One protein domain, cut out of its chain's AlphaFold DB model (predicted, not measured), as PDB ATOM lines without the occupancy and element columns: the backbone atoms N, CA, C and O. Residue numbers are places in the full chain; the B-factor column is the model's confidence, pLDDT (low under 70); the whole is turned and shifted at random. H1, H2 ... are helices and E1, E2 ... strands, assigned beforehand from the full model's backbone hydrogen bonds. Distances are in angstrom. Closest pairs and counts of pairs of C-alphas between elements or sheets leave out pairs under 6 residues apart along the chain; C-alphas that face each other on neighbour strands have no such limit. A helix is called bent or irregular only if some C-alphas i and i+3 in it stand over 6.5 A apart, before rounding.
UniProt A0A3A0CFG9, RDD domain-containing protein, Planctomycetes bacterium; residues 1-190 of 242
ATOM      1  N   MET A   1      -8.959 -40.111  -4.439       57.34
ATOM      2  CA  MET A   1      -9.827 -40.878  -5.362       57.34
ATOM      3  C   MET A   1     -10.604 -40.037  -6.401       57.34
ATOM      4  O   MET A   1     -11.351 -40.619  -7.168       57.34
ATOM      5  N   ASN A   2     -10.424 -38.705  -6.513       74.75
ATOM      6  CA  ASN A   2     -11.281 -37.851  -7.373       74.75
ATOM      7  C   ASN A   2     -10.573 -37.182  -8.582       74.75
ATOM      8  O   ASN A   2     -11.185 -36.431  -9.333       74.75
ATOM      9  N   ARG A   3      -9.262 -37.410  -8.775       56.00
ATOM     10  CA  ARG A   3      -8.495 -36.829  -9.899       56.00
ATOM     11  C   ARG A   3      -8.419 -37.750 -11.112       56.00
ATOM     12  O   ARG A   3      -8.552 -37.263 -12.225       56.00
ATOM     13  N   GLU A   4      -8.240 -39.052 -10.900       66.19
ATOM     14  CA  GLU A   4      -8.135 -40.033 -11.989       66.19
ATOM     15  C   GLU A   4      -9.471 -40.237 -12.704       66.19
ATOM     16  O   GLU A   4      -9.508 -40.177 -13.928       66.19
ATOM     17  N   ARG A   5     -10.579 -40.348 -11.960       75.00
ATOM     18  CA  ARG A   5     -11.932 -40.439 -12.535       75.00
ATOM     19  C   ARG A   5     -12.284 -39.212 -13.381       75.00
ATOM     20  O   ARG A   5     -12.646 -39.343 -14.541       75.00
ATOM     21  N   ARG A   6     -12.048 -38.012 -12.840       56.59
ATOM     22  CA  ARG A   6     -12.288 -36.739 -13.537       56.59
ATOM     23  C   ARG A   6     -11.372 -36.549 -14.752       56.59
ATOM     24  O   ARG A   6     -11.765 -35.949 -15.743       56.59
ATOM     25  N   HIS A   7     -10.145 -37.065 -14.691       52.00
ATOM     26  CA  HIS A   7      -9.233 -37.082 -15.832       52.00
ATOM     27  C   HIS A   7      -9.730 -38.019 -16.937       52.00
ATOM     28  O   HIS A   7      -9.753 -37.623 -18.098       52.00
ATOM     29  N   GLN A   8     -10.181 -39.223 -16.582       65.88
ATOM     30  CA  GLN A   8     -10.768 -40.172 -17.529       65.88
ATOM     31  C   GLN A   8     -12.053 -39.624 -18.166       65.88
ATOM     32  O   GLN A   8     -12.223 -39.760 -19.374       65.88
ATOM     33  N   GLU A   9     -12.899 -38.934 -17.399       64.06
ATOM     34  CA  GLU A   9     -14.088 -38.238 -17.908       64.06
ATOM     35  C   GLU A   9     -13.724 -37.144 -18.918       64.06
ATOM     36  O   GLU A   9     -14.286 -37.102 -20.007       64.06
ATOM     37  N   LEU A  10     -12.733 -36.298 -18.620       52.84
ATOM     38  CA  LEU A  10     -12.288 -35.244 -19.541       52.84
ATOM     39  C   LEU A  10     -11.648 -35.810 -20.819       52.84
ATOM     40  O   LEU A  10     -11.884 -35.293 -21.912       52.84
ATOM     41  N   VAL A  11     -10.869 -36.891 -20.705       57.16
ATOM     42  CA  VAL A  11     -10.324 -37.620 -21.861       57.16
ATOM     43  C   VAL A  11     -11.460 -38.212 -22.699       57.16
ATOM     44  O   VAL A  11     -11.413 -38.135 -23.926       57.16
ATOM     45  N   ALA A  12     -12.486 -38.779 -22.062       65.75
ATOM     46  CA  ALA A  12     -13.648 -39.345 -22.738       65.75
ATOM     47  C   ALA A  12     -14.480 -38.267 -23.446       65.75
ATOM     48  O   ALA A  12     -14.852 -38.470 -24.596       65.75
ATOM     49  N   VAL A  13     -14.691 -37.103 -22.824       64.69
ATOM     50  CA  VAL A  13     -15.377 -35.954 -23.440       64.69
ATOM     51  C   VAL A  13     -14.590 -35.424 -24.637       64.69
ATOM     52  O   VAL A  13     -15.166 -35.236 -25.704       64.69
ATOM     53  N   GLY A  14     -13.268 -35.257 -24.510       58.19
ATOM     54  CA  GLY A  14     -12.416 -34.840 -25.628       58.19
ATOM     55  C   GLY A  14     -12.429 -35.841 -26.788       58.19
ATOM     56  O   GLY A  14     -12.522 -35.443 -27.947       58.19
ATOM     57  N   LYS A  15     -12.407 -37.149 -26.489       62.47
ATOM     58  CA  LYS A  15     -12.538 -38.215 -27.497       62.47
ATOM     59  C   LYS A  15     -13.930 -38.251 -28.132       62.47
ATOM     60  O   LYS A  15     -14.014 -38.423 -29.340       62.47
ATOM     61  N   ALA A  16     -14.993 -38.055 -27.353       65.38
ATOM     62  CA  ALA A  16     -16.375 -38.019 -27.834       65.38
ATOM     63  C   ALA A  16     -16.648 -36.786 -28.717       65.38
ATOM     64  O   ALA A  16     -17.349 -36.858 -29.729       65.38
ATOM     65  N   PHE A  17     -16.047 -35.647 -28.371       64.44
ATOM     66  CA  PHE A  17     -16.062 -34.446 -29.198       64.44
ATOM     67  C   PHE A  17     -15.306 -34.675 -30.517       64.44
ATOM     68  O   PHE A  17     -15.832 -34.414 -31.596       64.44
ATOM     69  N   ALA A  18     -14.108 -35.263 -30.440       60.81
ATOM     70  CA  ALA A  18     -13.316 -35.640 -31.608       60.81
ATOM     71  C   ALA A  18     -14.036 -36.652 -32.522       60.81
ATOM     72  O   ALA A  18     -13.959 -36.537 -33.742       60.81
ATOM     73  N   SER A  19     -14.770 -37.614 -31.952       63.50
ATOM     74  CA  SER A  19     -15.534 -38.607 -32.719       63.50
ATOM     75  C   SER A  19     -16.819 -38.052 -33.333       63.50
ATOM     76  O   SER A  19     -17.236 -38.527 -34.383       63.50
ATOM     77  N   SER A  20     -17.450 -37.056 -32.700       65.38
ATOM     78  CA  SER A  20     -18.643 -36.383 -33.242       65.38
ATOM     79  C   SER A  20     -18.299 -35.338 -34.306       65.38
ATOM     80  O   SER A  20     -19.118 -35.065 -35.180       65.38
ATOM     81  N   HIS A  21     -17.074 -34.803 -34.285       62.28
ATOM     82  CA  HIS A  21     -16.586 -33.821 -35.251       62.28
ATOM     83  C   HIS A  21     -15.231 -34.248 -35.835       62.28
ATOM     84  O   HIS A  21     -14.228 -33.555 -35.640       62.28
ATOM     85  N   PRO A  22     -15.168 -35.365 -36.587       59.62
ATOM     86  CA  PRO A  22     -13.904 -35.916 -37.087       59.62
ATOM     87  C   PRO A  22     -13.136 -34.915 -37.959       59.62
ATOM     88  O   PRO A  22     -11.909 -34.859 -37.917       59.62
ATOM     89  N   HIS A  23     -13.858 -34.046 -38.670       58.56
ATOM     90  CA  HIS A  23     -13.281 -32.966 -39.461       58.56
ATOM     91  C   HIS A  23     -12.636 -31.853 -38.614       58.56
ATOM     92  O   HIS A  23     -11.752 -31.183 -39.119       58.56
ATOM     93  N   LEU A  24     -12.982 -31.661 -37.339       62.50
ATOM     94  CA  LEU A  24     -12.376 -30.625 -36.486       62.50
ATOM     95  C   LEU A  24     -11.141 -31.116 -35.720       62.50
ATOM     96  O   LEU A  24     -10.532 -30.341 -35.002       62.50
ATOM     97  N   THR A  25     -10.742 -32.382 -35.840       65.50
ATOM     98  CA  THR A  25      -9.611 -32.935 -35.062       65.50
ATOM     99  C   THR A  25      -8.230 -32.620 -35.643       65.50
ATOM    100  O   THR A  25      -7.222 -32.711 -34.939       65.50
ATOM    101  N   ASP A  26      -8.181 -32.216 -36.914       77.38
ATOM    102  CA  ASP A  26      -6.971 -31.808 -37.622       77.38
ATOM    103  C   ASP A  26      -7.103 -30.344 -38.050       77.38
ATOM    104  O   ASP A  26      -8.058 -29.962 -38.730       77.38
ATOM    105  N   ALA A  27      -6.116 -29.524 -37.690       79.00
ATOM    106  CA  ALA A  27      -6.031 -28.138 -38.124       79.00
ATOM    107  C   ALA A  27      -6.128 -28.000 -39.656       79.00
ATOM    108  O   ALA A  27      -6.660 -27.004 -40.133       79.00
ATOM    109  N   GLU A  28      -5.655 -28.974 -40.442       83.31
ATOM    110  CA  GLU A  28      -5.693 -28.925 -41.913       83.31
ATOM    111  C   GLU A  28      -7.111 -28.933 -42.504       83.31
ATOM    112  O   GLU A  28      -7.321 -28.430 -43.609       83.31
ATOM    113  N   ASN A  29      -8.093 -29.433 -41.762       82.62
ATOM    114  CA  ASN A  29      -9.478 -29.495 -42.219       82.62
ATOM    115  C   ASN A  29     -10.231 -28.169 -42.040       82.62
ATOM    116  O   ASN A  29     -11.315 -27.994 -42.595       82.62
ATOM    117  N   TYR A  30      -9.663 -27.216 -41.294       81.94
ATOM    118  CA  TYR A  30     -10.274 -25.906 -41.109       81.94
ATOM    119  C   TYR A  30     -10.199 -25.065 -42.391       81.94
ATOM    120  O   TYR A  30      -9.212 -25.130 -43.142       81.94
ATOM    121  N   PRO A  31     -11.216 -24.229 -42.656       83.62
ATOM    122  CA  PRO A  31     -11.200 -23.356 -43.814       83.62
ATOM    123  C   PRO A  31     -10.191 -22.210 -43.625       83.62
ATOM    124  O   PRO A  31      -9.715 -21.932 -42.523       83.62
ATOM    125  N   ARG A  32      -9.828 -21.530 -44.717       85.38
ATOM    126  CA  ARG A  32      -8.738 -20.533 -44.731       85.38
ATOM    127  C   ARG A  32      -8.980 -19.367 -43.762       85.38
ATOM    128  O   ARG A  32      -8.030 -18.832 -43.189       85.38
ATOM    129  N   GLU A  33     -10.230 -18.967 -43.590       86.81
ATOM    130  CA  GLU A  33     -10.701 -17.899 -42.704       86.81
ATOM    131  C   GLU A  33     -10.550 -18.226 -41.216       86.81
ATOM    132  O   GLU A  33     -10.370 -17.312 -40.407       86.81
ATOM    133  N   ALA A  34     -10.509 -19.512 -40.858       86.75
ATOM    134  CA  ALA A  34     -10.211 -19.925 -39.495       86.75
ATOM    135  C   ALA A  34      -8.772 -19.572 -39.096       86.75
ATOM    136  O   ALA A  34      -8.488 -19.423 -37.910       86.75
ATOM    137  N   PHE A  35      -7.865 -19.374 -40.060       91.56
ATOM    138  CA  PHE A  35      -6.475 -19.025 -39.784       91.56
ATOM    139  C   PHE A  35      -6.247 -17.513 -39.676       91.56
ATOM    140  O   PHE A  35      -6.733 -16.702 -40.479       91.56
ATOM    141  N   ALA A  36      -5.416 -17.131 -38.705       92.25
ATOM    142  CA  ALA A  36      -5.048 -15.744 -38.455       92.25
ATOM    143  C   ALA A  36      -4.356 -15.130 -39.681       92.25
ATOM    144  O   ALA A  36      -3.320 -15.610 -40.156       92.25
ATOM    145  N   GLY A  37      -4.959 -14.056 -40.194       90.62
ATOM    146  CA  GLY A  37      -4.449 -13.293 -41.328       90.62
ATOM    147  C   GLY A  37      -3.182 -12.493 -41.007       90.62
ATOM    148  O   GLY A  37      -2.832 -12.324 -39.837       90.62
ATOM    149  N   PRO A  38      -2.521 -11.947 -42.043       89.88
ATOM    150  CA  PRO A  38      -1.319 -11.129 -41.884       89.88
ATOM    151  C   PRO A  38      -1.559  -9.913 -40.981       89.88
ATOM    152  O   PRO A  38      -0.745  -9.630 -40.110       89.88
ATOM    153  N   THR A  39      -2.705  -9.243 -41.122       88.88
ATOM    154  CA  THR A  39      -3.065  -8.052 -40.339       88.88
ATOM    155  C   THR A  39      -3.271  -8.356 -38.857       88.88
ATOM    156  O   THR A  39      -2.756  -7.630 -38.018       88.88
ATOM    157  N   ARG A  40      -3.953  -9.458 -38.512       91.69
ATOM    158  CA  ARG A  40      -4.110  -9.885 -37.108       91.69
ATOM    159  C   ARG A  40      -2.770 -10.250 -36.477       91.69
ATOM    160  O   ARG A  40      -2.525  -9.906 -35.328       91.69
ATOM    161  N   ARG A  41      -1.889 -10.911 -37.233       92.06
ATOM    162  CA  ARG A  41      -0.533 -11.239 -36.771       92.06
ATOM    163  C   ARG A  41       0.324  -9.986 -36.584       92.06
ATOM    164  O   ARG A  41       1.045  -9.911 -35.596       92.06
ATOM    165  N   LEU A  42       0.210  -9.006 -37.483       90.06
ATOM    166  CA  LEU A  42       0.874  -7.710 -37.343       90.06
ATOM    167  C   LEU A  42       0.347  -6.944 -36.124       90.06
ATOM    168  O   LEU A  42       1.141  -6.465 -35.327       90.06
ATOM    169  N   LEU A  43      -0.975  -6.905 -35.930       92.19
ATOM    170  CA  LEU A  43      -1.599  -6.306 -34.750       92.19
ATOM    171  C   LEU A  43      -1.095  -6.964 -33.460       92.19
ATOM    172  O   LEU A  43      -0.707  -6.258 -32.534       92.19
ATOM    173  N   ALA A  44      -1.046  -8.299 -33.411       93.38
ATOM    174  CA  ALA A  44      -0.480  -9.012 -32.269       93.38
ATOM    175  C   ALA A  44       0.976  -8.616 -32.011       93.38
ATOM    176  O   ALA A  44       1.325  -8.352 -30.868       93.38
ATOM    177  N   PHE A  45       1.800  -8.509 -33.056       89.88
ATOM    178  CA  PHE A  45       3.182  -8.060 -32.914       89.88
ATOM    179  C   PHE A  45       3.273  -6.628 -32.364       89.88
ATOM    180  O   PHE A  45       4.027  -6.389 -31.427       89.88
ATOM    181  N   CYS A  46       2.468  -5.690 -32.872       90.31
ATOM    182  CA  CYS A  46       2.419  -4.321 -32.352       90.31
ATOM    183  C   CYS A  46       2.008  -4.278 -30.871       90.31
ATOM    184  O   CYS A  46       2.600  -3.540 -30.086       90.31
ATOM    185  N   LEU A  47       1.023  -5.086 -30.476       89.56
ATOM    186  CA  LEU A  47       0.587  -5.192 -29.083       89.56
ATOM    187  C   LEU A  47       1.663  -5.831 -28.196       89.56
ATOM    188  O   LEU A  47       1.910  -5.344 -27.095       89.56
ATOM    189  N   ASP A  48       2.354  -6.860 -28.686       89.19
ATOM    190  CA  ASP A  48       3.496  -7.453 -27.986       89.19
ATOM    191  C   ASP A  48       4.638  -6.429 -27.826       89.19
ATOM    192  O   ASP A  48       5.259  -6.369 -26.766       89.19
ATOM    193  N   CYS A  49       4.876  -5.549 -28.808       86.75
ATOM    194  CA  CYS A  49       5.825  -4.442 -28.659       86.75
ATOM    195  C   CYS A  49       5.419  -3.489 -27.529       86.75
ATOM    196  O   CYS A  49       6.271  -3.118 -26.730       86.75
ATOM    197  N   ILE A  50       4.140  -3.124 -27.411       85.81
ATOM    198  CA  ILE A  50       3.660  -2.260 -26.317       85.81
ATOM    199  C   ILE A  50       3.893  -2.920 -24.951       85.81
ATOM    200  O   ILE A  50       4.258  -2.240 -23.994       85.81
ATOM    201  N   VAL A  51       3.721  -4.241 -24.863       83.00
ATOM    202  CA  VAL A  51       3.922  -4.996 -23.620       83.00
ATOM    203  C   VAL A  51       5.405  -5.099 -23.253       83.00
ATOM    204  O   VAL A  51       5.762  -4.870 -22.099       83.00
ATOM    205  N   VAL A  52       6.279  -5.434 -24.206       83.00
ATOM    206  CA  VAL A  52       7.683  -5.767 -23.901       83.00
ATOM    207  C   VAL A  52       8.618  -4.553 -23.969       83.00
ATOM    208  O   VAL A  52       9.628  -4.513 -23.265       83.00
ATOM    209  N   MET A  53       8.303  -3.539 -24.776       83.69
ATOM    210  CA  MET A  53       9.186  -2.387 -24.990       83.69
ATOM    211  C   MET A  53       9.492  -1.595 -23.710       83.69
ATOM    212  O   MET A  53      10.668  -1.298 -23.504       83.69
ATOM    213  N   PRO A  54       8.533  -1.304 -22.807       83.06
ATOM    214  CA  PRO A  54       8.846  -0.643 -21.540       83.06
ATOM    215  C   PRO A  54       9.873  -1.425 -20.711       83.06
ATOM    216  O   PRO A  54      10.836  -0.842 -20.214       83.06
ATOM    217  N   ALA A  55       9.719  -2.751 -20.623       80.81
ATOM    218  CA  ALA A  55      10.649  -3.624 -19.906       80.81
ATOM    219  C   ALA A  55      12.042  -3.605 -20.527       80.81
ATOM    220  O   ALA A  55      13.045  -3.487 -19.822       80.81
ATOM    221  N   ALA A  56      12.100  -3.683 -21.857       82.88
ATOM    222  CA  ALA A  56      13.349  -3.641 -22.598       82.88
ATOM    223  C   ALA A  56      14.070  -2.293 -22.435       82.88
ATOM    224  O   ALA A  56      15.284  -2.281 -22.244       82.88
ATOM    225  N   LEU A  57      13.339  -1.172 -22.473       84.25
ATOM    226  CA  LEU A  57      13.894   0.174 -22.301       84.25
ATOM    227  C   LEU A  57      14.389   0.418 -20.878       84.25
ATOM    228  O   LEU A  57      15.469   0.971 -20.696       84.25
ATOM    229  N   PHE A  58      13.641  -0.023 -19.869       83.62
ATOM    230  CA  PHE A  58      14.094   0.081 -18.486       83.62
ATOM    231  C   PHE A  58      15.343  -0.751 -18.232       83.62
ATOM    232  O   PHE A  58      16.285  -0.283 -17.599       83.62
ATOM    233  N   LEU A  59      15.387  -1.972 -18.762       83.81
ATOM    234  CA  LEU A  59      16.576  -2.797 -18.656       83.81
ATOM    235  C   LEU A  59      17.761  -2.190 -19.416       83.81
ATOM    236  O   LEU A  59      18.891  -2.268 -18.939       83.81
ATOM    237  N   ALA A  60      17.517  -1.576 -20.578       85.62
ATOM    238  CA  ALA A  60      18.534  -0.812 -21.293       85.62
ATOM    239  C   ALA A  60      19.060   0.326 -20.423       85.62
ATOM    240  O   ALA A  60      20.265   0.440 -20.248       85.62
ATOM    241  N   TRP A  61      18.176   1.109 -19.811       85.69
ATOM    242  CA  TRP A  61      18.563   2.185 -18.906       85.69
ATOM    243  C   TRP A  61      19.381   1.679 -17.711       85.69
ATOM    244  O   TRP A  61      20.442   2.230 -17.423       85.69
ATOM    245  N   LEU A  62      18.925   0.603 -17.059       84.69
ATOM    246  CA  LEU A  62      19.576  -0.004 -15.894       84.69
ATOM    247  C   LEU A  62      20.993  -0.492 -16.224       84.69
ATOM    248  O   LEU A  62      21.916  -0.307 -15.432       84.69
ATOM    249  N   LEU A  63      21.162  -1.097 -17.400       85.25
ATOM    250  CA  LEU A  63      22.419  -1.686 -17.849       85.25
ATOM    251  C   LEU A  63      23.292  -0.733 -18.680       85.25
ATOM    252  O   LEU A  63      24.318  -1.174 -19.169       85.25
ATOM    253  N   GLY A  64      22.979   0.549 -18.869       86.12
ATOM    254  CA  GLY A  64      23.860   1.406 -19.688       86.12
ATOM    255  C   GLY A  64      23.712   1.190 -21.207       86.12
ATOM    256  O   GLY A  64      24.630   1.463 -21.976       86.12
ATOM    257  N   GLY A  65      22.599   0.604 -21.649       85.44
ATOM    258  CA  GLY A  65      22.310   0.246 -23.040       85.44
ATOM    259  C   GLY A  65      21.630   1.346 -23.860       85.44
ATOM    260  O   GLY A  65      21.428   1.152 -25.062       85.44
ATOM    261  N   LEU A  66      21.257   2.478 -23.247       86.38
ATOM    262  CA  LEU A  66      20.659   3.606 -23.966       86.38
ATOM    263  C   LEU A  66      21.726   4.487 -24.645       86.38
ATOM    264  O   LEU A  66      22.851   4.595 -24.148       86.38
ATOM    265  N   PRO A  67      21.392   5.155 -25.767       83.69
ATOM    266  CA  PRO A  67      22.277   6.148 -26.375       83.69
ATOM    267  C   PRO A  67      22.644   7.251 -25.369       83.69
ATOM    268  O   PRO A  67      21.767   7.781 -24.694       83.69
ATOM    269  N   GLY A  68      23.931   7.595 -25.275       84.12
ATOM    270  CA  GLY A  68      24.424   8.661 -24.391       84.12
ATOM    271  C   GLY A  68      24.732   8.253 -22.943       84.12
ATOM    272  O   GLY A  68      25.153   9.104 -22.169       84.12
ATOM    273  N   GLN A  69      24.564   6.982 -22.557       84.12
ATOM    274  CA  GLN A  69      25.027   6.488 -21.252       84.12
ATOM    275  C   GLN A  69      26.511   6.092 -21.310       84.12
ATOM    276  O   GLN A  69      26.888   5.193 -22.067       84.12
ATOM    277  N   GLU A  70      27.344   6.758 -20.508       83.00
ATOM    278  CA  GLU A  70      28.769   6.415 -20.337       83.00
ATOM    279  C   GLU A  70      28.989   5.343 -19.259       83.00
ATOM    280  O   GLU A  70      29.901   4.520 -19.358       83.00
ATOM    281  N   GLU A  71      28.080   5.277 -18.287       83.44
ATOM    282  CA  GLU A  71      28.030   4.250 -17.254       83.44
ATOM    283  C   GLU A  71      26.597   3.737 -17.089       83.44
ATOM    284  O   GLU A  71      25.614   4.451 -17.310       83.44
ATOM    285  N   SER A  72      26.477   2.471 -16.698       84.25
ATOM    286  CA  SER A  72      25.200   1.905 -16.261       84.25
ATOM    287  C   SER A  72      24.804   2.433 -14.882       84.25
ATOM    288  O   SER A  72      25.651   2.845 -14.094       84.25
ATOM    289  N   VAL A  73      23.521   2.330 -14.530       79.25
ATOM    290  CA  VAL A  73      23.025   2.707 -13.190       79.25
ATOM    291  C   VAL A  73      23.695   1.882 -12.078       79.25
ATOM    292  O   VAL A  73      23.788   2.328 -10.938       79.25
ATOM    293  N   LEU A  74      24.194   0.691 -12.416       78.00
ATOM    294  CA  LEU A  74      24.919  -0.206 -11.515       78.00
ATOM    295  C   LEU A  74      26.431   0.095 -11.424       78.00
ATOM    296  O   LEU A  74      27.142  -0.630 -10.733       78.00
ATOM    297  N   GLY A  75      26.933   1.131 -12.107       79.19
ATOM    298  CA  GLY A  75      28.346   1.534 -12.073       79.19
ATOM    299  C   GLY A  75      29.281   0.713 -12.970       79.19
ATOM    300  O   GLY A  75      30.498   0.828 -12.867       79.19
ATOM    301  N   PHE A  76      28.747  -0.132 -13.857       79.44
ATOM    302  CA  PHE A  76      29.545  -0.829 -14.872       79.44
ATOM    303  C   PHE A  76      29.818   0.063 -16.093       79.44
ATOM    304  O   PHE A  76      28.933   0.805 -16.531       79.44
ATOM    305  N   ASN A  77      31.011  -0.087 -16.682       77.44
ATOM    306  CA  ASN A  77      31.451   0.615 -17.894       77.44
ATOM    307  C   ASN A  77      30.573   0.267 -19.111       77.44
ATOM    308  O   ASN A  77      30.417  -0.913 -19.451       77.44
ATOM    309  N   ALA A  78      30.073   1.293 -19.812       71.38
ATOM    310  CA  ALA A  78      29.115   1.144 -20.908       71.38
ATOM    311  C   ALA A  78      29.580   0.246 -22.072       71.38
ATOM    312  O   ALA A  78      28.756  -0.302 -22.804       71.38
ATOM    313  N   THR A  79      30.887   0.065 -22.272       74.06
ATOM    314  CA  THR A  79      31.408  -0.758 -23.377       74.06
ATOM    315  C   THR A  79      31.054  -2.234 -23.189       74.06
ATOM    316  O   THR A  79      30.516  -2.866 -24.100       74.06
ATOM    317  N   TYR A  80      31.283  -2.776 -21.990       75.06
ATOM    318  CA  TYR A  80      30.947  -4.165 -21.667       75.06
ATOM    319  C   TYR A  80      29.442  -4.362 -21.500       75.06
ATOM    320  O   TYR A  80      28.894  -5.412 -21.849       75.06
ATOM    321  N   THR A  81      28.750  -3.335 -21.011       79.56
ATOM    322  CA  THR A  81      27.322  -3.448 -20.752       79.56
ATOM    323  C   THR A  81      26.461  -3.326 -22.001       79.56
ATOM    324  O   THR A  81      25.391  -3.925 -22.029       79.56
ATOM    325  N   LYS A  82      26.918  -2.661 -23.072       78.62
ATOM    326  CA  LYS A  82      26.198  -2.625 -24.360       78.62
ATOM    327  C   LYS A  82      26.017  -4.022 -24.952       78.62
ATOM    328  O   LYS A  82      24.902  -4.382 -25.331       78.62
ATOM    329  N   LEU A  83      27.084  -4.826 -24.999       79.75
ATOM    330  CA  LEU A  83      27.009  -6.206 -25.491       79.75
ATOM    331  C   LEU A  83      26.190  -7.087 -24.539       79.75
ATOM    332  O   LEU A  83      25.288  -7.798 -24.985       79.75
ATOM    333  N   ALA A  84      26.457  -6.997 -23.232       79.06
ATOM    334  CA  ALA A  84      25.721  -7.757 -22.225       79.06
ATOM    335  C   ALA A  84      24.215  -7.452 -22.276       79.06
ATOM    336  O   ALA A  84      23.400  -8.369 -22.298       79.06
ATOM    337  N   HIS A  85      23.837  -6.178 -22.399       82.31
ATOM    338  CA  HIS A  85      22.452  -5.747 -22.551       82.31
ATOM    339  C   HIS A  85      21.785  -6.398 -23.767       82.31
ATOM    340  O   HIS A  85      20.674  -6.905 -23.636       82.31
ATOM    341  N   LYS A  86      22.451  -6.443 -24.930       84.06
ATOM    342  CA  LYS A  86      21.893  -7.094 -26.128       84.06
ATOM    343  C   LYS A  86      21.672  -8.589 -25.927       84.06
ATOM    344  O   LYS A  86      20.619  -9.094 -26.312       84.06
ATOM    345  N   ILE A  87      22.610  -9.281 -25.283       84.00
ATOM    346  CA  ILE A  87      22.464 -10.705 -24.958       84.00
ATOM    347  C   ILE A  87      21.276 -10.913 -24.013       84.00
ATOM    348  O   ILE A  87      20.401 -11.731 -24.296       84.00
ATOM    349  N   VAL A  88      21.196 -10.136 -22.931       83.44
ATOM    350  CA  VAL A  88      20.088 -10.227 -21.967       83.44
ATOM    351  C   VAL A  88      18.752  -9.912 -22.645       83.44
ATOM    352  O   VAL A  88      17.764 -10.605 -22.411       83.44
ATOM    353  N   GLN A  89      18.716  -8.922 -23.536       83.19
ATOM    354  CA  GLN A  89      17.524  -8.557 -24.296       83.19
ATOM    355  C   GLN A  89      17.049  -9.708 -25.200       83.19
ATOM    356  O   GLN A  89      15.858 -10.018 -25.210       83.19
ATOM    357  N   ILE A  90      17.962 -10.381 -25.913       84.00
ATOM    358  CA  ILE A  90      17.637 -11.565 -26.728       84.00
ATOM    359  C   ILE A  90      17.059 -12.683 -25.855       84.00
ATOM    360  O   ILE A  90      16.043 -13.276 -26.220       84.00
ATOM    361  N   VAL A  91      17.671 -12.949 -24.698       83.50
ATOM    362  CA  VAL A  91      17.205 -13.982 -23.761       83.50
ATOM    363  C   VAL A  91      15.810 -13.656 -23.234       83.50
ATOM    364  O   VAL A  91      14.950 -14.530 -23.212       83.50
ATOM    365  N   ILE A  92      15.542 -12.405 -22.858       82.38
ATOM    366  CA  ILE A  92      14.218 -11.986 -22.377       82.38
ATOM    367  C   ILE A  92      13.162 -12.138 -23.468       82.38
ATOM    368  O   ILE A  92      12.073 -12.636 -23.181       82.38
ATOM    369  N   TYR A  93      13.469 -11.760 -24.712       84.19
ATOM    370  CA  TYR A  93      12.538 -11.962 -25.819       84.19
ATOM    371  C   TYR A  93      12.271 -13.451 -26.077       84.19
ATOM    372  O   TYR A  93      11.107 -13.821 -26.216       84.19
ATOM    373  N   ASP A  94      13.294 -14.314 -26.079       84.56
ATOM    374  CA  ASP A  94      13.095 -15.769 -26.210       84.56
ATOM    375  C   ASP A  94      12.219 -16.307 -25.068       84.56
ATOM    376  O   ASP A  94      11.221 -16.984 -25.318       84.56
ATOM    377  N   LEU A  95      12.521 -15.942 -23.819       83.12
ATOM    378  CA  LEU A  95      11.747 -16.372 -22.654       83.12
ATOM    379  C   LEU A  95      10.296 -15.886 -22.712       83.12
ATOM    380  O   LEU A  95       9.391 -16.660 -22.400       83.12
ATOM    381  N   TYR A  96      10.056 -14.646 -23.142       85.19
ATOM    382  CA  TYR A  96       8.709 -14.111 -23.318       85.19
ATOM    383  C   TYR A  96       7.973 -14.835 -24.449       85.19
ATOM    384  O   TYR A  96       6.970 -15.506 -24.208       85.19
ATOM    385  N   PHE A  97       8.477 -14.760 -25.683       86.75
ATOM    386  CA  PHE A  97       7.771 -15.280 -26.851       86.75
ATOM    387  C   PHE A  97       7.676 -16.806 -26.829       86.75
ATOM    388  O   PHE A  97       6.580 -17.357 -26.960       86.75
ATOM    389  N   ALA A  98       8.794 -17.509 -26.644       86.56
ATOM    390  CA  ALA A  98       8.794 -18.966 -26.640       86.56
ATOM    391  C   ALA A  98       8.156 -19.533 -25.366       86.56
ATOM    392  O   ALA A  98       7.428 -20.523 -25.448       86.56
ATOM    393  N   GLY A  99       8.360 -18.894 -24.208       83.75
ATOM    394  CA  GLY A  99       7.724 -19.297 -22.952       83.75
ATOM    395  C   GLY A  99       6.209 -19.153 -22.989       83.75
ATOM    396  O   GLY A  99       5.499 -20.118 -22.708       83.75
ATOM    397  N   MET A 100       5.690 -17.996 -23.408       85.06
ATOM    398  CA  MET A 100       4.243 -17.794 -23.517       85.06
ATOM    399  C   MET A 100       3.603 -18.733 -24.541       85.06
ATOM    400  O   MET A 100       2.570 -19.344 -24.260       85.06
ATOM    401  N   LEU A 101       4.239 -18.921 -25.699       87.94
ATOM    402  CA  LEU A 101       3.756 -19.868 -26.701       87.94
ATOM    403  C   LEU A 101       3.779 -21.312 -26.183       87.94
ATOM    404  O   LEU A 101       2.799 -22.025 -26.367       87.94
ATOM    405  N   GLY A 102       4.844 -21.746 -25.509       82.19
ATOM    406  CA  GLY A 102       4.939 -23.105 -24.971       82.19
ATOM    407  C   GLY A 102       3.969 -23.380 -23.817       82.19
ATOM    408  O   GLY A 102       3.442 -24.485 -23.701       82.19
ATOM    409  N   LEU A 103       3.703 -22.382 -22.971       79.69
ATOM    410  CA  LEU A 103       2.814 -22.529 -21.815       79.69
ATOM    411  C   LEU A 103       1.339 -22.392 -22.201       79.69
ATOM    412  O   LEU A 103       0.517 -23.228 -21.813       79.69
ATOM    413  N   GLN A 104       1.015 -21.349 -22.968       80.75
ATOM    414  CA  GLN A 104      -0.358 -20.911 -23.225       80.75
ATOM    415  C   GLN A 104      -0.771 -21.020 -24.693       80.75
ATOM    416  O   GLN A 104      -1.947 -20.820 -24.982       80.75
ATOM    417  N   GLY A 105       0.141 -21.300 -25.627       86.19
ATOM    418  CA  GLY A 105      -0.145 -21.277 -27.067       86.19
ATOM    419  C   GLY A 105      -0.414 -19.877 -27.623       86.19
ATOM    420  O   GLY A 105      -0.826 -19.747 -28.767       86.19
ATOM    421  N   GLN A 106      -0.225 -18.818 -26.835       90.00
ATOM    422  CA  GLN A 106      -0.517 -17.442 -27.236       90.00
ATOM    423  C   GLN A 106       0.325 -16.459 -26.418       90.00
ATOM    424  O   GLN A 106       0.585 -16.704 -25.242       90.00
ATOM    425  N   THR A 107       0.721 -15.346 -27.033       90.75
ATOM    426  CA  THR A 107       1.222 -14.157 -26.327       90.75
ATOM    427  C   THR A 107       0.056 -13.241 -25.948       90.75
ATOM    428  O   THR A 107      -1.099 -13.512 -26.297       90.75
ATOM    429  N   TRP A 108       0.326 -12.148 -25.234       86.50
ATOM    430  CA  TRP A 108      -0.715 -11.164 -24.914       86.50
ATOM    431  C   TRP A 108      -1.218 -10.453 -26.160       86.50
ATOM    432  O   TRP A 108      -2.428 -10.330 -26.340       86.50
ATOM    433  N   GLY A 109      -0.321 -10.066 -27.062       87.50
ATOM    434  CA  GLY A 109      -0.702  -9.497 -28.342       87.50
ATOM    435  C   GLY A 109      -1.592 -10.441 -29.141       87.50
ATOM    436  O   GLY A 109      -2.599 -10.007 -29.690       87.50
ATOM    437  N   MET A 110      -1.301 -11.747 -29.141       92.50
ATOM    438  CA  MET A 110      -2.165 -12.751 -29.781       92.50
ATOM    439  C   MET A 110      -3.522 -12.887 -29.088       92.50
ATOM    440  O   MET A 110      -4.546 -12.999 -29.763       92.50
ATOM    441  N   HIS A 111      -3.538 -12.839 -27.753       90.00
ATOM    442  CA  HIS A 111      -4.768 -12.887 -26.972       90.00
ATOM    443  C   HIS A 111      -5.698 -11.721 -27.325       90.00
ATOM    444  O   HIS A 111      -6.856 -11.949 -27.670       90.00
ATOM    445  N   PHE A 112      -5.174 -10.493 -27.329       88.50
ATOM    446  CA  PHE A 112      -5.920  -9.296 -27.720       88.50
ATOM    447  C   PHE A 112      -6.282  -9.282 -29.212       88.50
ATOM    448  O   PHE A 112      -7.370  -8.848 -29.575       88.50
ATOM    449  N   ALA A 113      -5.416  -9.807 -30.084       91.81
ATOM    450  CA  ALA A 113      -5.699  -9.957 -31.514       91.81
ATOM    451  C   ALA A 113      -6.657 -11.124 -31.837       91.81
ATOM    452  O   ALA A 113      -6.995 -11.338 -33.007       91.81
ATOM    453  N   GLY A 114      -7.096 -11.883 -30.827       90.69
ATOM    454  CA  GLY A 114      -8.142 -12.896 -30.950       90.69
ATOM    455  C   GLY A 114      -7.716 -14.166 -31.683       90.69
ATOM    456  O   GLY A 114      -8.533 -14.763 -32.391       90.69
ATOM    457  N   PHE A 115      -6.459 -14.593 -31.547       93.12
ATOM    458  CA  PHE A 115      -6.003 -15.857 -32.125       93.12
ATOM    459  C   PHE A 115      -5.007 -16.601 -31.236       93.12
ATOM    460  O   PHE A 115      -4.430 -16.059 -30.294       93.12
ATOM    461  N   LYS A 116      -4.806 -17.874 -31.566       92.25
ATOM    462  CA  LYS A 116      -3.994 -18.815 -30.807       92.25
ATOM    463  C   LYS A 116      -3.171 -19.700 -31.725       92.25
ATOM    464  O   LYS A 116      -3.580 -20.026 -32.835       92.25
ATOM    465  N   VAL A 117      -1.999 -20.097 -31.250       92.69
ATOM    466  CA  VAL A 117      -1.099 -21.016 -31.935       92.69
ATOM    467  C   VAL A 117      -1.320 -22.418 -31.396       92.69
ATOM    468  O   VAL A 117      -1.232 -22.665 -30.192       92.69
ATOM    469  N   VAL A 118      -1.583 -23.343 -32.307       89.75
ATOM    470  CA  VAL A 118      -1.846 -24.751 -32.028       89.75
ATOM    471  C   VAL A 118      -0.994 -25.634 -32.932       89.75
ATOM    472  O   VAL A 118      -0.415 -25.176 -33.919       89.75
ATOM    473  N   ARG A 119      -0.891 -26.915 -32.599       88.69
ATOM    474  CA  ARG A 119      -0.335 -27.941 -33.483       88.69
ATOM    475  C   ARG A 119      -1.412 -28.455 -34.426       88.69
ATOM    476  O   ARG A 119      -2.584 -28.112 -34.304       88.69
ATOM    477  N   ARG A 120      -1.007 -29.346 -35.328       85.12
ATOM    478  CA  ARG A 120      -1.923 -30.079 -36.210       85.12
ATOM    479  C   ARG A 120      -3.079 -30.740 -35.449       85.12
ATOM    480  O   ARG A 120      -4.216 -30.633 -35.873       85.12
ATOM    481  N   THR A 121      -2.800 -31.330 -34.289       79.25
ATOM    482  CA  THR A 121      -3.786 -31.999 -33.419       79.25
ATOM    483  C   THR A 121      -4.649 -31.039 -32.589       79.25
ATOM    484  O   THR A 121      -5.258 -31.458 -31.611       79.25
ATOM    485  N   LEU A 122      -4.613 -29.735 -32.881       78.81
ATOM    486  CA  LEU A 122      -5.209 -28.647 -32.095       78.81
ATOM    487  C   LEU A 122      -4.697 -28.489 -30.656       78.81
ATOM    488  O   LEU A 122      -4.975 -27.483 -30.009       78.81
ATOM    489  N   ALA A 123      -3.872 -29.405 -30.158       79.56
ATOM    490  CA  ALA A 123      -3.169 -29.211 -28.902       79.56
ATOM    491  C   ALA A 123      -2.193 -28.028 -29.000       79.56
ATOM    492  O   ALA A 123      -1.668 -27.690 -30.063       79.56
ATOM    493  N   ARG A 124      -1.884 -27.411 -27.864       82.06
ATOM    494  CA  ARG A 124      -0.862 -26.360 -27.771       82.06
ATOM    495  C   ARG A 124       0.544 -26.834 -28.209       82.06
ATOM    496  O   ARG A 124       0.887 -28.016 -28.064       82.06
ATOM    497  N   PRO A 125       1.394 -25.933 -28.733       86.31
ATOM    498  CA  PRO A 125       2.767 -26.258 -29.119       86.31
ATOM    499  C   PRO A 125       3.617 -26.694 -27.916       86.31
ATOM    500  O   PRO A 125       3.366 -26.296 -26.782       86.31
ATOM    501  N   SER A 126       4.631 -27.534 -28.151       83.62
ATOM    502  CA  SER A 126       5.638 -27.835 -27.121       83.62
ATOM    503  C   SER A 126       6.566 -26.641 -26.962       83.62
ATOM    504  O   SER A 126       6.710 -25.834 -27.878       83.62
ATOM    505  N   MET A 127       7.288 -26.580 -25.842       82.06
ATOM    506  CA  MET A 127       8.335 -25.575 -25.649       82.06
ATOM    507  C   MET A 127       9.397 -25.618 -26.765       82.06
ATOM    508  O   MET A 127       9.838 -24.577 -27.242       82.06
ATOM    509  N   GLY A 128       9.757 -26.817 -27.244       81.38
ATOM    510  CA  GLY A 128      10.673 -26.986 -28.377       81.38
ATOM    511  C   GLY A 128      10.114 -26.420 -29.686       81.38
ATOM    512  O   GLY A 128      10.806 -25.676 -30.375       81.38
ATOM    513  N   MET A 129       8.840 -26.690 -29.994       87.00
ATOM    514  CA  MET A 129       8.166 -26.104 -31.161       87.00
ATOM    515  C   MET A 129       8.041 -24.583 -31.040       87.00
ATOM    516  O   MET A 129       8.252 -23.877 -32.021       87.00
ATOM    517  N   ALA A 130       7.744 -24.068 -29.845       88.69
ATOM    518  CA  ALA A 130       7.640 -22.638 -29.580       88.69
ATOM    519  C   ALA A 130       8.977 -21.907 -29.786       88.69
ATOM    520  O   ALA A 130       9.013 -20.890 -30.478       88.69
ATOM    521  N   ARG A 131      10.084 -22.455 -29.263       88.06
ATOM    522  CA  ARG A 131      11.438 -21.924 -29.503       88.06
ATOM    523  C   ARG A 131      11.823 -22.009 -30.974       88.06
ATOM    524  O   ARG A 131      12.232 -21.006 -31.551       88.06
ATOM    525  N   GLY A 132      11.623 -23.166 -31.609       89.12
ATOM    526  CA  GLY A 132      11.884 -23.338 -33.040       89.12
ATOM    527  C   GLY A 132      11.113 -22.328 -33.893       89.12
ATOM    528  O   GLY A 132      11.671 -21.739 -34.813       89.12
ATOM    529  N   ARG A 133       9.857 -22.045 -33.530       91.44
ATOM    530  CA  ARG A 133       9.031 -21.017 -34.171       91.44
ATOM    531  C   ARG A 133       9.609 -19.609 -34.003       91.44
ATOM    532  O   ARG A 133       9.630 -18.867 -34.978       91.44
ATOM    533  N   TYR A 134      10.071 -19.244 -32.806       88.50
ATOM    534  CA  TYR A 134      10.674 -17.932 -32.538       88.50
ATOM    535  C   TYR A 134      11.951 -17.711 -33.362       88.50
ATOM    536  O   TYR A 134      12.057 -16.730 -34.099       88.50
ATOM    537  N   TRP A 135      12.880 -18.666 -33.332       88.62
ATOM    538  CA  TRP A 135      14.139 -18.554 -34.074       88.62
ATOM    539  C   TRP A 135      13.938 -18.611 -35.591       88.62
ATOM    540  O   TRP A 135      14.536 -17.823 -36.324       88.62
ATOM    541  N   ALA A 136      13.033 -19.464 -36.075       90.25
ATOM    542  CA  ALA A 136      12.681 -19.510 -37.493       90.25
ATOM    543  C   ALA A 136      11.984 -18.224 -37.969       90.25
ATOM    544  O   ALA A 136      12.123 -17.849 -39.135       90.25
ATOM    545  N   LEU A 137      11.253 -17.524 -37.092       87.38
ATOM    546  CA  LEU A 137      10.719 -16.198 -37.402       87.38
ATOM    547  C   LEU A 137      11.855 -15.184 -37.559       87.38
ATOM    548  O   LEU A 137      11.860 -14.462 -38.552       87.38
ATOM    549  N   GLY A 138      12.831 -15.184 -36.647       85.38
ATOM    550  CA  GLY A 138      14.026 -14.340 -36.743       85.38
ATOM    551  C   GLY A 138      14.782 -14.548 -38.060       85.38
ATOM    552  O   GLY A 138      15.002 -13.593 -38.802       85.38
ATOM    553  N   LEU A 139      15.078 -15.802 -38.414       87.19
ATOM    554  CA  LEU A 139      15.717 -16.142 -39.694       87.19
ATOM    555  C   LEU A 139      14.868 -15.722 -40.904       87.19
ATOM    556  O   LEU A 139      15.389 -15.200 -41.888       87.19
ATOM    557  N   GLY A 140      13.548 -15.901 -40.823       84.62
ATOM    558  CA  GLY A 140      12.621 -15.486 -41.873       84.62
ATOM    559  C   GLY A 140      12.536 -13.969 -42.067       84.62
ATOM    560  O   GLY A 140      12.236 -13.528 -43.175       84.62
ATOM    561  N   ILE A 141      12.794 -13.181 -41.018       83.88
ATOM    562  CA  ILE A 141      12.890 -11.716 -41.088       83.88
ATOM    563  C   ILE A 141      14.218 -11.306 -41.731       83.88
ATOM    564  O   ILE A 141      14.203 -10.465 -42.627       83.88
ATOM    565  N   VAL A 142      15.334 -11.936 -41.340       85.12
ATOM    566  CA  VAL A 142      16.664 -11.690 -41.938       85.12
ATOM    567  C   VAL A 142      16.653 -11.952 -43.447       85.12
ATOM    568  O   VAL A 142      17.245 -11.192 -44.207       85.12
ATOM    569  N   ALA A 143      15.906 -12.960 -43.900       84.62
ATOM    570  CA  ALA A 143      15.645 -13.219 -45.315       84.62
ATOM    571  C   ALA A 143      14.626 -12.230 -45.935       84.62
ATOM    572  O   ALA A 143      13.669 -12.651 -46.585       84.62
ATOM    573  N   LEU A 144      14.794 -10.922 -45.700       79.38
ATOM    574  CA  LEU A 144      13.950  -9.827 -46.216       79.38
ATOM    575  C   LEU A 144      12.446  -9.978 -45.911       79.38
ATOM    576  O   LEU A 144      11.591  -9.531 -46.674       79.38
ATOM    577  N   GLY A 145      12.094 -10.649 -44.813       80.56
ATOM    578  CA  GLY A 145      10.697 -10.912 -44.456       80.56
ATOM    579  C   GLY A 145       9.984 -11.938 -45.350       80.56
ATOM    580  O   GLY A 145       8.776 -12.137 -45.193       80.56
ATOM    581  N   LEU A 146      10.689 -12.644 -46.243       83.25
ATOM    582  CA  LEU A 146      10.102 -13.677 -47.110       83.25
ATOM    583  C   LEU A 146       9.462 -14.816 -46.301       83.25
ATOM    584  O   LEU A 146       8.445 -15.394 -46.703       83.25
ATOM    585  N   GLY A 147      10.003 -15.089 -45.112       83.88
ATOM    586  CA  GLY A 147       9.480 -16.100 -44.202       83.88
ATOM    587  C   GLY A 147       8.026 -15.877 -43.794       83.88
ATOM    588  O   GLY A 147       7.179 -16.735 -44.083       83.88
ATOM    589  N   PRO A 148       7.700 -14.766 -43.115       82.44
ATOM    590  CA  PRO A 148       6.318 -14.416 -42.813       82.44
ATOM    591  C   PRO A 148       5.490 -14.115 -44.071       82.44
ATOM    592  O   PRO A 148       4.345 -14.560 -44.118       82.44
ATOM    593  N   LEU A 149       6.036 -13.466 -45.109       87.12
ATOM    594  CA  LEU A 149       5.287 -13.142 -46.340       87.12
ATOM    595  C   LEU A 149       4.736 -14.378 -47.058       87.12
ATOM    596  O   LEU A 149       3.647 -14.327 -47.635       87.12
ATOM    597  N   SER A 150       5.417 -15.521 -46.944       86.94
ATOM    598  CA  SER A 150       4.946 -16.777 -47.534       86.94
ATOM    599  C   SER A 150       3.543 -17.206 -47.067       86.94
ATOM    600  O   SER A 150       2.893 -17.991 -47.756       86.94
ATOM    601  N   MET A 151       3.024 -16.674 -45.952       89.00
ATOM    602  CA  MET A 151       1.661 -16.951 -45.485       89.00
ATOM    603  C   MET A 151       0.563 -16.439 -46.427       89.00
ATOM    604  O   MET A 151      -0.545 -16.976 -46.400       89.00
ATOM    605  N   LEU A 152       0.846 -15.425 -47.255       87.31
ATOM    606  CA  LEU A 152      -0.142 -14.817 -48.152       87.31
ATOM    607  C   LEU A 152      -0.631 -15.803 -49.221       87.31
ATOM    608  O   LEU A 152      -1.817 -15.808 -49.555       87.31
ATOM    609  N   TRP A 153       0.252 -16.693 -49.676       85.94
ATOM    610  CA  TRP A 153      -0.024 -17.646 -50.753       85.94
ATOM    611  C   TRP A 153      -0.573 -19.002 -50.293       85.94
ATOM    612  O   TRP A 153      -1.060 -19.768 -51.116       85.94
ATOM    613  N   ASN A 154      -0.557 -19.321 -48.994       85.38
ATOM    614  CA  ASN A 154      -0.977 -20.648 -48.520       85.38
ATOM    615  C   ASN A 154      -2.430 -20.692 -48.043       85.38
ATOM    616  O   ASN A 154      -2.900 -19.788 -47.342       85.38
ATOM    617  N   ARG A 155      -3.095 -21.830 -48.297       86.00
ATOM    618  CA  ARG A 155      -4.441 -22.149 -47.784       86.00
ATOM    619  C   ARG A 155      -4.539 -21.996 -46.264       86.00
ATOM    620  O   ARG A 155      -5.472 -21.372 -45.783       86.00
ATOM    621  N   HIS A 156      -3.547 -22.482 -45.519       87.44
ATOM    622  CA  HIS A 156      -3.537 -22.439 -44.047       87.44
ATOM    623  C   HIS A 156      -2.823 -21.209 -43.460       87.44
ATOM    624  O   HIS A 156      -2.532 -21.178 -42.268       87.44
ATOM    625  N   ARG A 157      -2.453 -20.222 -44.294       89.88
ATOM    626  CA  ARG A 157      -1.742 -18.995 -43.873       89.88
ATOM    627  C   ARG A 157      -0.526 -19.256 -42.965       89.88
ATOM    628  O   ARG A 157      -0.293 -18.544 -41.988       89.88
ATOM    629  N   ARG A 158       0.256 -20.291 -43.294       91.38
ATOM    630  CA  ARG A 158       1.500 -20.650 -42.593       91.38
ATOM    631  C   ARG A 158       2.694 -19.922 -43.200       91.38
ATOM    632  O   ARG A 158       2.909 -20.027 -44.410       91.38
ATOM    633  N   GLY A 159       3.463 -19.234 -42.357       90.88
ATOM    634  CA  GLY A 159       4.798 -18.737 -42.701       90.88
ATOM    635  C   GLY A 159       5.870 -19.823 -42.546       90.88
ATOM    636  O   GLY A 159       5.581 -20.920 -42.064       90.88
ATOM    637  N   TRP A 160       7.124 -19.526 -42.898       91.44
ATOM    638  CA  TRP A 160       8.239 -20.481 -42.728       91.44
ATOM    639  C   TRP A 160       8.383 -20.937 -41.275       91.44
ATOM    640  O   TRP A 160       8.503 -22.127 -41.010       91.44
ATOM    641  N   HIS A 161       8.259 -19.999 -40.337       90.62
ATOM    642  CA  HIS A 161       8.304 -20.265 -38.903       90.62
ATOM    643  C   HIS A 161       7.222 -21.246 -38.434       90.62
ATOM    644  O   HIS A 161       7.490 -22.120 -37.611       90.62
ATOM    645  N   ASP A 162       6.009 -21.137 -38.980       90.12
ATOM    646  CA  ASP A 162       4.898 -22.034 -38.660       90.12
ATOM    647  C   ASP A 162       5.120 -23.428 -39.272       90.12
ATOM    648  O   ASP A 162       4.849 -24.435 -38.624       90.12
ATOM    649  N   ARG A 163       5.675 -23.515 -40.492       90.31
ATOM    650  CA  ARG A 163       5.974 -24.810 -41.133       90.31
ATOM    651  C   ARG A 163       7.101 -25.562 -40.436       90.31
ATOM    652  O   ARG A 163       6.934 -26.739 -40.146       90.31
ATOM    653  N   VAL A 164       8.205 -24.879 -40.128       89.19
ATOM    654  CA  VAL A 164       9.361 -25.473 -39.432       89.19
ATOM    655  C   VAL A 164       8.963 -25.994 -38.050       89.19
ATOM    656  O   VAL A 164       9.438 -27.039 -37.620       89.19
ATOM    657  N   SER A 165       8.059 -25.295 -37.361       88.69
ATOM    658  CA  SER A 165       7.588 -25.692 -36.030       88.69
ATOM    659  C   SER A 165       6.372 -26.627 -36.035       88.69
ATOM    660  O   SER A 165       5.969 -27.086 -34.967       88.69
ATOM    661  N   GLY A 166       5.767 -26.908 -37.194       88.69
ATOM    662  CA  GLY A 166       4.537 -27.702 -37.288       88.69
ATOM    663  C   GLY A 166       3.333 -27.056 -36.589       88.69
ATOM    664  O   GLY A 166       2.481 -27.761 -36.041       88.69
ATOM    665  N   THR A 167       3.275 -25.723 -36.569       91.88
ATOM    666  CA  THR A 167       2.234 -24.952 -35.880       91.88
ATOM    667  C   THR A 167       1.271 -24.257 -36.845       91.88
ATOM    668  O   THR A 167       1.559 -24.040 -38.024       91.88
ATOM    669  N   TYR A 168       0.095 -23.916 -36.327       92.88
ATOM    670  CA  TYR A 168      -0.997 -23.241 -37.014       92.88
ATOM    671  C   TYR A 168      -1.501 -22.105 -36.128       92.88
ATOM    672  O   TYR A 168      -1.667 -22.297 -34.928       92.88
ATOM    673  N   ALA A 169      -1.765 -20.931 -36.701       93.94
ATOM    674  CA  ALA A 169      -2.416 -19.845 -35.971       93.94
ATOM    675  C   ALA A 169      -3.907 -19.824 -36.314       93.94
ATOM    676  O   ALA A 169      -4.272 -19.440 -37.427       93.94
ATOM    677  N   LEU A 170      -4.750 -20.232 -35.370       92.25
ATOM    678  CA  LEU A 170      -6.203 -20.264 -35.502       92.25
ATOM    679  C   LEU A 170      -6.840 -19.100 -34.752       92.25
ATOM    680  O   LEU A 170      -6.468 -18.777 -33.627       92.25
ATOM    681  N   ASN A 171      -7.825 -18.480 -35.382       90.44
ATOM    682  CA  ASN A 171      -8.664 -17.464 -34.775       90.44
ATOM    683  C   ASN A 171      -9.526 -18.100 -33.680       90.44
ATOM    684  O   ASN A 171     -10.225 -19.083 -33.922       90.44
ATOM    685  N   THR A 172      -9.531 -17.492 -32.497       86.62
ATOM    686  CA  THR A 172     -10.290 -17.971 -31.333       86.62
ATOM    687  C   THR A 172     -11.792 -18.020 -31.622       86.62
ATOM    688  O   THR A 172     -12.486 -18.875 -31.096       86.62
ATOM    689  N   THR A 173     -12.293 -17.158 -32.513       83.38
ATOM    690  CA  THR A 173     -13.701 -17.137 -32.948       83.38
ATOM    691  C   THR A 173     -14.145 -18.404 -33.679       83.38
ATOM    692  O   THR A 173     -15.338 -18.670 -33.739       83.38
ATOM    693  N   HIS A 174     -13.208 -19.165 -34.249       75.88
ATOM    694  CA  HIS A 174     -13.482 -20.420 -34.958       75.88
ATOM    695  C   HIS A 174     -13.200 -21.662 -34.102       75.88
ATOM    696  O   HIS A 174     -13.321 -22.784 -34.588       75.88
ATOM    697  N   LEU A 175     -12.813 -21.468 -32.841       73.69
ATOM    698  CA  LEU A 175     -12.691 -22.532 -31.858       73.69
ATOM    699  C   LEU A 175     -13.937 -22.464 -30.975       73.69
ATOM    700  O   LEU A 175     -14.201 -21.439 -30.345       73.69
ATOM    701  N   ASP A 176     -14.725 -23.535 -30.947       70.94
ATOM    702  CA  ASP A 176     -15.852 -23.603 -30.025       70.94
ATOM    703  C   ASP A 176     -15.357 -23.695 -28.568       70.94
ATOM    704  O   ASP A 176     -14.167 -23.873 -28.288       70.94
ATOM    705  N   LYS A 177     -16.265 -23.530 -27.600       71.56
ATOM    706  CA  LYS A 177     -15.873 -23.496 -26.181       71.56
ATOM    707  C   LYS A 177     -15.203 -24.803 -25.729       71.56
ATOM    708  O   LYS A 177     -14.257 -24.739 -24.946       71.56
ATOM    709  N   GLY A 178     -15.651 -25.951 -26.245       66.81
ATOM    710  CA  GLY A 178     -15.089 -27.266 -25.921       66.81
ATOM    711  C   GLY A 178     -13.676 -27.462 -26.476       66.81
ATOM    712  O   GLY A 178     -12.777 -27.886 -25.749       66.81
ATOM    713  N   LEU A 179     -13.436 -27.075 -27.730       69.25
ATOM    714  CA  LEU A 179     -12.113 -27.080 -28.354       69.25
ATOM    715  C   LEU A 179     -11.177 -26.093 -27.678       69.25
ATOM    716  O   LEU A 179     -10.017 -26.423 -27.460       69.25
ATOM    717  N   LEU A 180     -11.650 -24.900 -27.311       72.88
ATOM    718  CA  LEU A 180     -10.837 -23.948 -26.554       72.88
ATOM    719  C   LEU A 180     -10.381 -24.540 -25.221       72.88
ATOM    720  O   LEU A 180      -9.218 -24.377 -24.849       72.88
ATOM    721  N   GLU A 181     -11.260 -25.250 -24.517       73.06
ATOM    722  CA  GLU A 181     -10.904 -25.949 -23.283       73.06
ATOM    723  C   GLU A 181      -9.891 -27.075 -23.535       73.06
ATOM    724  O   GLU A 181      -8.871 -27.140 -22.842       73.06
ATOM    725  N   TYR A 182     -10.085 -27.882 -24.580       70.50
ATOM    726  CA  TYR A 182      -9.130 -28.912 -25.004       70.50
ATOM    727  C   TYR A 182      -7.750 -28.328 -25.355       70.50
ATOM    728  O   TYR A 182      -6.721 -28.807 -24.881       70.50
ATOM    729  N   VAL A 183      -7.714 -27.248 -26.139       70.81
ATOM    730  CA  VAL A 183      -6.485 -26.552 -26.551       70.81
ATOM    731  C   VAL A 183      -5.743 -25.998 -25.327       70.81
ATOM    732  O   VAL A 183      -4.512 -26.075 -25.247       70.81
ATOM    733  N   ASN A 184      -6.483 -25.433 -24.368       71.75
ATOM    734  CA  ASN A 184      -5.938 -24.875 -23.128       71.75
ATOM    735  C   ASN A 184      -5.477 -25.960 -22.145       71.75
ATOM    736  O   ASN A 184      -4.520 -25.750 -21.397       71.75
ATOM    737  N   THR A 185      -6.144 -27.112 -22.143       68.38
ATOM    738  CA  THR A 185      -5.878 -28.228 -21.233       68.38
ATOM    739  C   THR A 185      -5.837 -29.555 -21.987       68.38
ATOM    740  O   THR A 185      -6.776 -30.346 -21.897       68.38
ATOM    741  N   PRO A 186      -4.733 -29.840 -22.705       60.22
ATOM    742  CA  PRO A 186      -4.626 -31.075 -23.464       60.22
ATOM    743  C   PRO A 186      -4.771 -32.284 -22.525       60.22
ATOM    744  O   PRO A 186      -4.092 -32.349 -21.492       60.22
ATOM    745  N   PRO A 187      -5.679 -33.229 -22.816       55.81
ATOM    746  CA  PRO A 187      -5.965 -34.349 -21.928       55.81
ATOM    747  C   PRO A 187      -4.792 -35.327 -21.792       55.81
ATOM    748  O   PRO A 187      -4.733 -36.042 -20.801       55.81
ATOM    749  N   ASP A 188      -3.834 -35.314 -22.717       60.31
ATOM    750  CA  ASP A 188      -2.578 -36.074 -22.686       60.31
ATOM    751  C   ASP A 188      -1.510 -35.480 -21.743       60.31
ATOM    752  O   ASP A 188      -0.477 -36.103 -21.500       60.31
ATOM    753  N   GLU A 189      -1.750 -34.298 -21.169       64.25
ATOM    754  CA  GLU A 189      -0.813 -33.669 -20.240       64.25
ATOM    755  C   GLU A 189      -0.813 -34.369 -18.871       64.25
ATOM    756  O   GLU A 189      -1.832 -34.407 -18.163       64.25
ATOM    757  N   SER A 190       0.353 -34.864 -18.445       66.88
ATOM    758  CA  SER A 190       0.505 -35.540 -17.154       66.88
ATOM    759  C   SER A 190       0.219 -34.594 -15.979       66.88
ATOM    760  O   SER A 190       0.381 -33.374 -16.068       66.88
TER     761      SER A 190
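Overview. This is residues 1 to 190 of the 242 residues of the protein "RDD domain-containing protein" of Planctomycetes bacterium (UniProt A0A3A0CFG9). Two long helices, the bent H2 and H3, come together at one end of a flat model, where H2b and H3 make a helical hairpin, and spread apart toward the small two-stranded sheet E1 E2. H4 packs on H2a, and H5, with H6 and H7 clustered on it, packs on H3; H1 is an arm at the end away from the hairpin, and residues 1 to 6 stick out. The printed part has 190 residues with eight named helices and two strands, in the order H1 H2 H3 H4 E1 H5 H6 H7 E2 H8; it is mostly helix, and the sheet is antiparallel. It is only just loose, close to compact, with a radius of gyration of the C-alphas of 19.8 A and spans of 65 by 49 by 24 A.

Along the chain. Find C-alpha 3 at (-8.495, -36.829, -9.899); from there H1, residues 3 to 20, runs 25.5 A. H2, residues 38 to 63, was assigned as one helix by its hydrogen bonds but is bent: C-alphas 51 and 54 are 6.9 A apart. Its arms are H2a, residues 38 to 51, 20.0 A, and H2b, residues 54 to 63, 14.1 A, at a steep tilt of 45 degrees. H3, residues 78 to 104, runs 36.9 A from (29.115, 1.144, -20.908). Then come H4, residues 108 to 112; E1, residues 115 to 119; H5, residues 127 to 142, 23.0 A; H6, residues 146 to 152; H7, residues 160 to 165; E2, residues 167 to 171; and H8, residues 177 to 184, ending at (-5.938, -24.875, -23.128).

Arrangement. Start at the hub, H5. Its residues 127 to 134 touch H3 at a steep tilt of 54 degrees, closest at C-alphas 102 and 127, 4.3 A. H5 touches H7 at a shallow tilt of 18 degrees, C-alphas 136 and 161 closest at 4.7 A. H6 is about perpendicular to H5, 78 degrees, and touches it at C-alphas 147 and 140, 4.0 A. In the hairpin, H2b and H3 run opposite ways at 31 degrees, closest at C-alphas 63 and 81, 6.0 A. H2a touches H4 at C-alphas 44 and 109, 4.0 A. E1 and E2 are antiparallel; look at N 116 and O 170, 2.8 A. H1 and H8 are close but not clearly touching, C-alphas 14 and 182 being 6.8 A apart. Every O i to N i+4 pair is within hydrogen-bond range in H1, H2a, H2b, H4, H5, H7 and H8; H3 has 22 of 23, and H6 has 1 of 3 beside 3 of 4 O i to N i+3 pairs.

Size, cuts and confidence. The C-alphas farthest apart, of Ser 20 and Glu 70, are 65.2 A apart. The printed part has no cut. The links H1 to H2, residues 21 to 37, and H2 to H3, residues 64 to 77, are long. The mean pLDDT of the printed part is 81.1; look for values under 70 at residues 6 to 25 and 185 to 190, among others.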